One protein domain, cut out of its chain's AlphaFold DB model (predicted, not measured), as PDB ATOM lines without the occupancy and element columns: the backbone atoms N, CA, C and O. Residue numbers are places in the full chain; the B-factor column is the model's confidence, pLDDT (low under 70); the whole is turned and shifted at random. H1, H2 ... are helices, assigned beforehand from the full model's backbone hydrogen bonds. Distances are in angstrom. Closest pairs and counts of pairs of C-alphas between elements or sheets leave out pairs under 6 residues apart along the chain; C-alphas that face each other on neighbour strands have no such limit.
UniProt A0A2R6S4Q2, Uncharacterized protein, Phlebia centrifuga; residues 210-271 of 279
ATOM      1  N   TYR A 210     508.053 241.727 493.704       86.06
ATOM      2  CA  TYR A 210     507.333 241.585 494.967       86.06
ATOM      3  C   TYR A 210     507.249 242.933 495.680       86.06
ATOM      4  O   TYR A 210     508.161 243.758 495.589       86.06
ATOM      5  N   ASP A 211     506.148 243.156 496.387       87.75
ATOM      6  CA  ASP A 211     505.932 244.364 497.180       87.75
ATOM      7  C   ASP A 211     506.401 244.126 498.625       87.75
ATOM      8  O   ASP A 211     505.763 243.404 499.394       87.75
ATOM      9  N   GLU A 212     507.530 244.731 499.006       84.31
ATOM     10  CA  GLU A 212     508.095 244.644 500.366       84.31
ATOM     11  C   GLU A 212     507.188 245.241 501.446       84.31
ATOM     12  O   GLU A 212     507.311 244.895 502.621       84.31
ATOM     13  N   ASN A 213     506.267 246.127 501.061       87.12
ATOM     14  CA  ASN A 213     505.407 246.852 501.992       87.12
ATOM     15  C   ASN A 213     504.025 246.204 502.157       87.12
ATOM     16  O   ASN A 213     503.170 246.746 502.866       87.12
ATOM     17  N   ALA A 214     503.783 245.056 501.517       87.94
ATOM     18  CA  ALA A 214     502.521 244.342 501.626       87.94
ATOM     19  C   ALA A 214     502.284 243.853 503.069       87.94
ATOM     20  O   ALA A 214     503.035 243.050 503.616       87.94
ATOM     21  N   GLN A 215     501.197 244.321 503.690       89.25
ATOM     22  CA  GLN A 215     500.813 243.946 505.061       89.25
ATOM     23  C   GLN A 215     500.157 242.561 505.141       89.25
ATOM     24  O   GLN A 215     500.123 241.941 506.204       89.25
ATOM     25  N   ARG A 216     499.603 242.075 504.025       88.56
ATOM     26  CA  ARG A 216     498.933 240.776 503.937       88.56
ATOM     27  C   ARG A 216     499.727 239.862 503.005       88.56
ATOM     28  O   ARG A 216     500.131 240.318 501.937       88.56
ATOM     29  N   PRO A 217     499.898 238.570 503.343       87.50
ATOM     30  CA  PRO A 217     500.632 237.628 502.497       87.50
ATOM     31  C   PRO A 217     500.078 237.486 501.071       87.50
ATOM     32  O   PRO A 217     500.828 237.168 500.155       87.50
ATOM     33  N   GLU A 218     498.777 237.721 500.876       85.44
ATOM     34  CA  GLU A 218     498.122 237.667 499.561       85.44
ATOM     35  C   GLU A 218     498.482 238.844 498.641       85.44
ATOM     36  O   GLU A 218     498.424 238.698 497.426       85.44
ATOM     37  N   ASP A 219     498.901 239.979 499.208       85.38
ATOM     38  CA  ASP A 219     499.179 241.216 498.466       85.38
ATOM     39  C   ASP A 219     500.664 241.362 498.078       85.38
ATOM     40  O   ASP A 219     501.031 242.321 497.402       85.38
ATOM     41  N   VAL A 220     501.518 240.415 498.494       90.38
ATOM     42  CA  VAL A 220     502.971 240.413 498.215       90.38
ATOM     43  C   VAL A 220     503.252 240.294 496.716       90.38
ATOM     44  O   VAL A 220     504.192 240.903 496.212       90.38
ATOM     45  N   TYR A 221     502.422 239.525 496.009       89.69
ATOM     46  CA  TYR A 221     502.498 239.336 494.566       89.69
ATOM     47  C   TYR A 221     501.153 239.670 493.935       89.69
ATOM     48  O   TYR A 221     500.234 238.846 493.926       89.69
ATOM     49  N   LYS A 222     501.022 240.880 493.391       87.12
ATOM     50  CA  LYS A 222     499.784 241.282 492.724       87.12
ATOM     51  C   LYS A 222     499.707 240.611 491.360       87.12
ATOM     52  O   LYS A 222     500.704 240.451 490.660       87.12
ATOM     53  N   LEU A 223     498.492 240.254 490.951       85.19
ATOM     54  CA  LEU A 223     498.268 239.560 489.682       85.19
ATOM     55  C   LEU A 223     498.807 240.354 488.483       85.19
ATOM     56  O   LEU A 223     499.359 239.759 487.563       85.19
ATOM     57  N   HIS A 224     498.693 241.683 488.527       85.31
ATOM     58  CA  HIS A 224     499.170 242.592 487.481       85.31
ATOM     59  C   HIS A 224     500.699 242.727 487.421       85.31
ATOM     60  O   HIS A 224     501.230 243.057 486.363       85.31
ATOM     61  N   ASP A 225     501.400 242.417 488.517       85.06
ATOM     62  CA  ASP A 225     502.868 242.425 488.570       85.06
ATOM     63  C   ASP A 225     503.457 241.141 487.961       85.06
ATOM     64  O   ASP A 225     504.604 241.132 487.515       85.06
ATOM     65  N   ILE A 226     502.670 240.058 487.926       87.56
ATOM     66  CA  ILE A 226     503.036 238.779 487.298       87.56
ATOM     67  C   ILE A 226     502.549 238.723 485.845       87.56
ATOM     68  O   ILE A 226     503.284 238.283 484.962       87.56
ATOM     69  N   ILE A 227     501.300 239.125 485.600       88.38
ATOM     70  CA  ILE A 227     500.645 239.076 484.291       88.38
ATOM     71  C   ILE A 227     500.282 240.507 483.883       88.38
ATOM     72  O   ILE A 227     499.393 241.103 484.499       88.38
ATOM     73  N   PRO A 228     500.887 241.053 482.816       90.94
ATOM     74  CA  PRO A 228     500.547 242.381 482.324       90.94
ATOM     75  C   PRO A 228     499.050 242.518 482.013       90.94
ATOM     76  O   PRO A 228     498.425 241.606 481.466       90.94
ATOM     77  N   GLU A 229     498.464 243.687 482.289       88.81
ATOM     78  CA  GLU A 229     497.026 243.936 482.078       88.81
ATOM     79  C   GLU A 229     496.563 243.661 480.642       88.81
ATOM     80  O   GLU A 229     495.459 243.160 480.423       88.81
ATOM     81  N   VAL A 230     497.413 243.958 479.657       91.44
ATOM     82  CA  VAL A 230     497.124 243.733 478.234       91.44
ATOM     83  C   VAL A 230     496.906 242.246 477.951       91.44
ATOM     84  O   VAL A 230     495.931 241.874 477.296       91.44
ATOM     85  N   GLU A 231     497.770 241.389 478.496       89.94
ATOM     86  CA  GLU A 231     497.664 239.938 478.349       89.94
ATOM     87  C   GLU A 231     496.481 239.399 479.149       89.94
ATOM     88  O   GLU A 231     495.673 238.631 478.625       89.94
ATOM     89  N   PHE A 232     496.308 239.863 480.389       88.31
ATOM     90  CA  PHE A 232     495.193 239.443 481.229       88.31
ATOM     91  C   PHE A 232     493.838 239.753 480.582       88.31
ATOM     92  O   PHE A 232     492.922 238.927 480.625       88.31
ATOM     93  N   ASN A 233     493.695 240.912 479.940       87.44
ATOM     94  CA  ASN A 233     492.476 241.295 479.233       87.44
ATOM     95  C   ASN A 233     492.241 240.464 477.964       87.44
ATOM     96  O   ASN A 233     491.091 240.124 477.680       87.44
ATOM     97  N   ALA A 234     493.304 240.066 477.260       88.50
ATOM     98  CA  ALA A 234     493.221 239.191 476.091       88.50
ATOM     99  C   ALA A 234     492.794 237.748 476.436       88.50
ATOM    100  O   ALA A 234     492.225 237.053 475.592       88.50
ATOM    101  N   LEU A 235     493.010 237.289 477.676       84.56
ATOM    102  CA  LEU A 235     492.591 235.958 478.122       84.56
ATOM    103  C   LEU A 235     491.058 235.853 478.246       84.56
ATOM    104  O   LEU A 235     490.433 236.363 479.188       84.56
ATOM    105  N   SER A 236     490.448 235.131 477.303       83.12
ATOM    106  CA  SER A 236     489.011 234.850 477.277       83.12
ATOM    107  C   SER A 236     488.668 233.548 478.007       83.12
ATOM    108  O   SER A 236     489.002 232.455 477.553       83.12
ATOM    109  N   ILE A 237     487.914 233.653 479.102       83.62
ATOM    110  CA  ILE A 237     487.418 232.496 479.877       83.62
ATOM    111  C   ILE A 237     486.049 231.989 479.397       83.62
ATOM    112  O   ILE A 237     485.527 230.997 479.905       83.62
ATOM    113  N   THR A 238     485.446 232.676 478.426       84.56
ATOM    114  CA  THR A 238     484.115 232.377 477.881       84.56
ATOM    115  C   THR A 238     483.982 230.938 477.367       84.56
ATOM    116  O   THR A 238     483.010 230.288 477.750       84.56
ATOM    117  N   PRO A 239     484.945 230.376 476.602       84.50
ATOM    118  CA  PRO A 239     484.841 228.997 476.110       84.50
ATOM    119  C   PRO A 239     484.740 227.957 477.236       84.50
ATOM    120  O   PRO A 239     483.967 227.006 477.140       84.50
ATOM    121  N   PHE A 240     485.446 228.173 478.352       83.81
ATOM    122  CA  PHE A 240     485.410 227.274 479.511       83.81
ATOM    123  C   PHE A 240     484.083 227.333 480.275       83.81
ATOM    124  O   PHE A 240     483.656 226.322 480.831       83.81
ATOM    125  N   LYS A 241     483.424 228.499 480.292       81.69
ATOM    126  CA  LYS A 241     482.099 228.676 480.911       81.69
ATOM    127  C   LYS A 241     480.977 228.041 480.087       81.69
ATOM    128  O   LYS A 241     480.009 227.572 480.673       81.69
ATOM    129  N   VAL A 242     481.106 228.035 478.758       85.62
ATOM    130  CA  VAL A 242     480.109 227.462 477.834       85.62
ATOM    131  C   VAL A 242     480.182 225.932 477.794       85.62
ATOM    132  O   VAL A 242     479.149 225.278 477.681       85.62
ATOM    133  N   ALA A 243     481.377 225.350 477.915       83.25
ATOM    134  CA  ALA A 243     481.553 223.899 477.930       83.25
ATOM    135  C   ALA A 243     480.825 223.247 479.122       83.25
ATOM    136  O   ALA A 243     481.001 223.661 480.274       83.25
ATOM    137  N   VAL A 244     480.038 222.200 478.853       80.06
ATOM    138  CA  VAL A 244     479.183 221.530 479.853       80.06
ATOM    139  C   VAL A 244     479.957 220.423 480.564       80.06
ATOM    140  O   VAL A 244     479.869 220.281 481.785       80.06
ATOM    141  N   THR A 245     480.766 219.671 479.816       85.94
ATOM    142  CA  THR A 245     481.457 218.492 480.343       85.94
ATOM    143  C   THR A 245     482.888 218.825 480.760       85.94
ATOM    144  O   THR A 245     483.616 219.534 480.065       85.94
ATOM    145  N   MET A 246     483.355 218.243 481.870       82.62
ATOM    146  CA  MET A 246     484.739 218.422 482.336       82.62
ATOM    147  C   MET A 246     485.777 217.955 481.300       82.62
ATOM    148  O   MET A 246     486.856 218.527 481.200       82.62
ATOM    149  N   HIS A 247     485.450 216.937 480.501       85.56
ATOM    150  CA  HIS A 247     486.300 216.445 479.416       85.56
ATOM    151  C   HIS A 247     486.531 217.506 478.322       85.56
ATOM    152  O   HIS A 247     487.662 217.708 477.890       85.56
ATOM    153  N   GLU A 248     485.482 218.233 477.926       86.38
ATOM    154  CA  GLU A 248     485.567 219.322 476.940       86.38
ATOM    155  C   GLU A 248     486.406 220.485 477.476       86.38
ATOM    156  O   GLU A 248     487.257 221.018 476.771       86.38
ATOM    157  N   ARG A 249     486.254 220.817 478.765       86.12
ATOM    158  CA  ARG A 249     487.074 221.848 479.423       86.12
ATOM    159  C   ARG A 249     488.557 221.478 479.459       86.12
ATOM    160  O   ARG A 249     489.398 222.346 479.263       86.12
ATOM    161  N   LYS A 250     488.888 220.199 479.660       86.00
ATOM    162  CA  LYS A 250     490.279 219.717 479.606       86.00
ATOM    163  C   LYS A 250     490.877 219.790 478.201       86.00
ATOM    164  O   LYS A 250     492.070 220.047 478.080       86.00
ATOM    165  N   ALA A 251     490.069 219.580 477.162       87.62
ATOM    166  CA  ALA A 251     490.511 219.680 475.770       87.62
ATOM    167  C   ALA A 251     490.814 221.128 475.340       87.62
ATOM    168  O   ALA A 251     491.636 221.335 474.453       87.62
ATOM    169  N   LEU A 252     490.189 222.119 475.987       86.62
ATOM    170  CA  LEU A 252     490.431 223.548 475.754       86.62
ATOM    171  C   LEU A 252     491.711 224.079 476.425       86.62
ATOM    172  O   LEU A 252     492.131 225.199 476.135       86.62
ATOM    173  N   LEU A 253     492.332 223.315 477.331       87.19
ATOM    174  CA  LEU A 253     493.588 223.716 477.965       87.19
ATOM    175  C   LEU A 253     494.770 223.511 477.006       87.19
ATOM    176  O   LEU A 253     494.891 222.431 476.425       87.19
ATOM    177  N   PRO A 254     495.721 224.461 476.935       87.31
ATOM    178  CA  PRO A 254     496.958 224.274 476.174       87.31
ATOM    179  C   PRO A 254     497.768 223.043 476.614       87.31
ATOM    180  O   PRO A 254     498.461 222.433 475.803       87.31
ATOM    181  N   HIS A 255     497.674 222.649 477.891       85.12
ATOM    182  CA  HIS A 255     498.364 221.478 478.434       85.12
ATOM    183  C   HIS A 255     497.436 220.599 479.292       85.12
ATOM    184  O   HIS A 255     497.227 220.839 480.482       85.12
ATOM    185  N   SER A 256     496.916 219.522 478.698       81.25
ATOM    186  CA  SER A 256     495.884 218.652 479.292       81.25
ATOM    187  C   SER A 256     496.408 217.552 480.230       81.25
ATOM    188  O   SER A 256     495.632 216.928 480.958       81.25
ATOM    189  N   ARG A 257     497.726 217.304 480.251       86.38
ATOM    190  CA  ARG A 257     498.339 216.169 480.975       86.38
ATOM    191  C   ARG A 257     498.587 216.415 482.468       86.38
ATOM    192  O   ARG A 257     498.970 215.488 483.174       86.38
ATOM    193  N   SER A 258     498.406 217.640 482.965       89.94
ATOM    194  CA  SER A 258     498.700 217.961 484.369       89.94
ATOM    195  C   SER A 258     497.556 217.547 485.294       89.94
ATOM    196  O   SER A 258     496.449 218.081 485.212       89.94
ATOM    197  N   ASN A 259     497.830 216.624 486.219       88.94
ATOM    198  CA  ASN A 259     496.860 216.200 487.235       88.94
ATOM    199  C   ASN A 259     496.470 217.346 488.176       88.94
ATOM    200  O   ASN A 259     495.298 217.468 488.520       88.94
ATOM    201  N   TRP A 260     497.425 218.213 488.533       90.31
ATOM    202  CA  TRP A 260     497.183 219.351 489.421       90.31
ATOM    203  C   TRP A 260     496.206 220.353 488.798       90.31
ATOM    204  O   TRP A 260     495.211 220.710 489.427       90.31
ATOM    205  N   ILE A 261     496.431 220.723 487.530       88.12
ATOM    206  CA  ILE A 261     495.551 221.644 486.790       88.12
ATOM    207  C   ILE A 261     494.161 221.023 486.633       88.12
ATOM    208  O   ILE A 261     493.157 221.678 486.886       88.12
ATOM    209  N   ASN A 262     494.085 219.738 486.276       87.94
ATOM    210  CA  ASN A 262     492.817 219.033 486.093       87.94
ATOM    211  C   ASN A 262     491.986 218.940 487.385       87.94
ATOM    212  O   ASN A 262     490.758 219.030 487.327       87.94
ATOM    213  N   GLN A 263     492.636 218.755 488.536       88.81
ATOM    214  CA  GLN A 263     491.980 218.755 489.844       88.81
ATOM    215  C   GLN A 263     491.491 220.158 490.218       88.81
ATOM    216  O   GLN A 263     490.317 220.312 490.553       88.81
ATOM    217  N   HIS A 264     492.332 221.187 490.083       86.31
ATOM    218  CA  HIS A 264     491.947 222.569 490.394       86.31
ATOM    219  C   HIS A 264     490.826 223.066 489.481       86.31
ATOM    220  O   HIS A 264     489.862 223.645 489.966       86.31
ATOM    221  N   LEU A 265     490.865 222.726 488.190       86.06
ATOM    222  CA  LEU A 265     489.771 222.988 487.256       86.06
ATOM    223  C   LEU A 265     488.456 222.374 487.757       86.06
ATOM    224  O   LEU A 265     487.416 223.028 487.749       86.06
ATOM    225  N   SER A 266     488.491 221.126 488.235       85.31
ATOM    226  CA  SER A 266     487.292 220.476 488.771       85.31
ATOM    227  C   SER A 266     486.752 221.137 490.040       85.31
ATOM    228  O   SER A 266     485.538 221.299 490.159       85.31
ATOM    229  N   LEU A 267     487.636 221.591 490.932       86.06
ATOM    230  CA  LEU A 267     487.265 222.290 492.162       86.06
ATOM    231  C   LEU A 267     486.683 223.680 491.873       86.06
ATOM    232  O   LEU A 267     485.619 224.020 492.389       86.06
ATOM    233  N   LEU A 268     487.309 224.449 490.983       82.62
ATOM    234  CA  LEU A 268     486.868 225.795 490.598       82.62
ATOM    235  C   LEU A 268     485.462 225.803 489.990       82.62
ATOM    236  O   LEU A 268     484.658 226.680 490.295       82.62
ATOM    237  N   PHE A 269     485.141 224.804 489.166       80.56
ATOM    238  CA  PHE A 269     483.814 224.676 488.562       80.56
ATOM    239  C   PHE A 269     482.793 223.934 489.434       80.56
ATOM    240  O   PHE A 269     481.626 223.865 489.054       80.56
ATOM    241  N   SER A 270     483.205 223.393 490.583       80.25
ATOM    242  CA  SER A 270     482.271 222.893 491.600       80.25
ATOM    243  C   SER A 270     481.699 224.024 492.466       80.25
ATOM    244  O   SER A 270     480.635 223.870 493.065       80.25
ATOM    245  N   ALA A 271     482.373 225.182 492.497       76.44
ATOM    246  CA  ALA A 271     481.907 226.384 493.174       76.44
ATOM    247  C   ALA A 271     480.823 227.123 492.352       76.44
ATOM    248  O   ALA A 271     480.878 227.148 491.121       76.44
TER     249      ALA A 271
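AT A GLANCE: This is residues 210 to 271 of the 279 residues of an uncharacterized protein of Phlebia centrifuga (UniProt A0A2R6S4Q2). This is a loose arch of short helices: the longest, H5, gathers with H4 and H3 at one end, and residues 233 to 238, which stand free, bridge to H2, H1 and a coil, residues 210 to 222, at the other. The printed part has 62 residues with five named helices, H1 to H5 in order, and no named strand: all helix. It is loose, radius of gyration of the C-alphas 15.0 A, and spans 43 by 24 by 22 A.

IN THESE COORDINATES: Find C-alpha 259 at (496.860, 216.200, 487.235); from there H5 runs 14.3 A to residue 268. H4 is residues 246 to 251, 8.8 A; H3 is 238 to 242; H2 is 229 to 234, 8.5 A; H1 is 223 to 226, beginning at (498.268, 239.560, 489.682).

HOW THE PARTS SIT: H5 and H4 are close but not clearly touching; their closest C-alphas, Asn 262 and Lys 250, are 7.0 A apart. They run opposite ways at a steep tilt of 50 degrees. H3 and H4 are close but not clearly touching, C-alphas 240 and 249 at 5.7 A. H1 and H2 meet only through their link; H2 and H3 are apart. In H2 to H5 every O i to N i+4 pair is within hydrogen-bond range; H1 is too short for one.

THE WHOLE: C-alphas 213 and 245 are farthest apart, 43.0 A. The printed part has no cut, no link between helices is long, and no printed residue is under 70 in pLDDT.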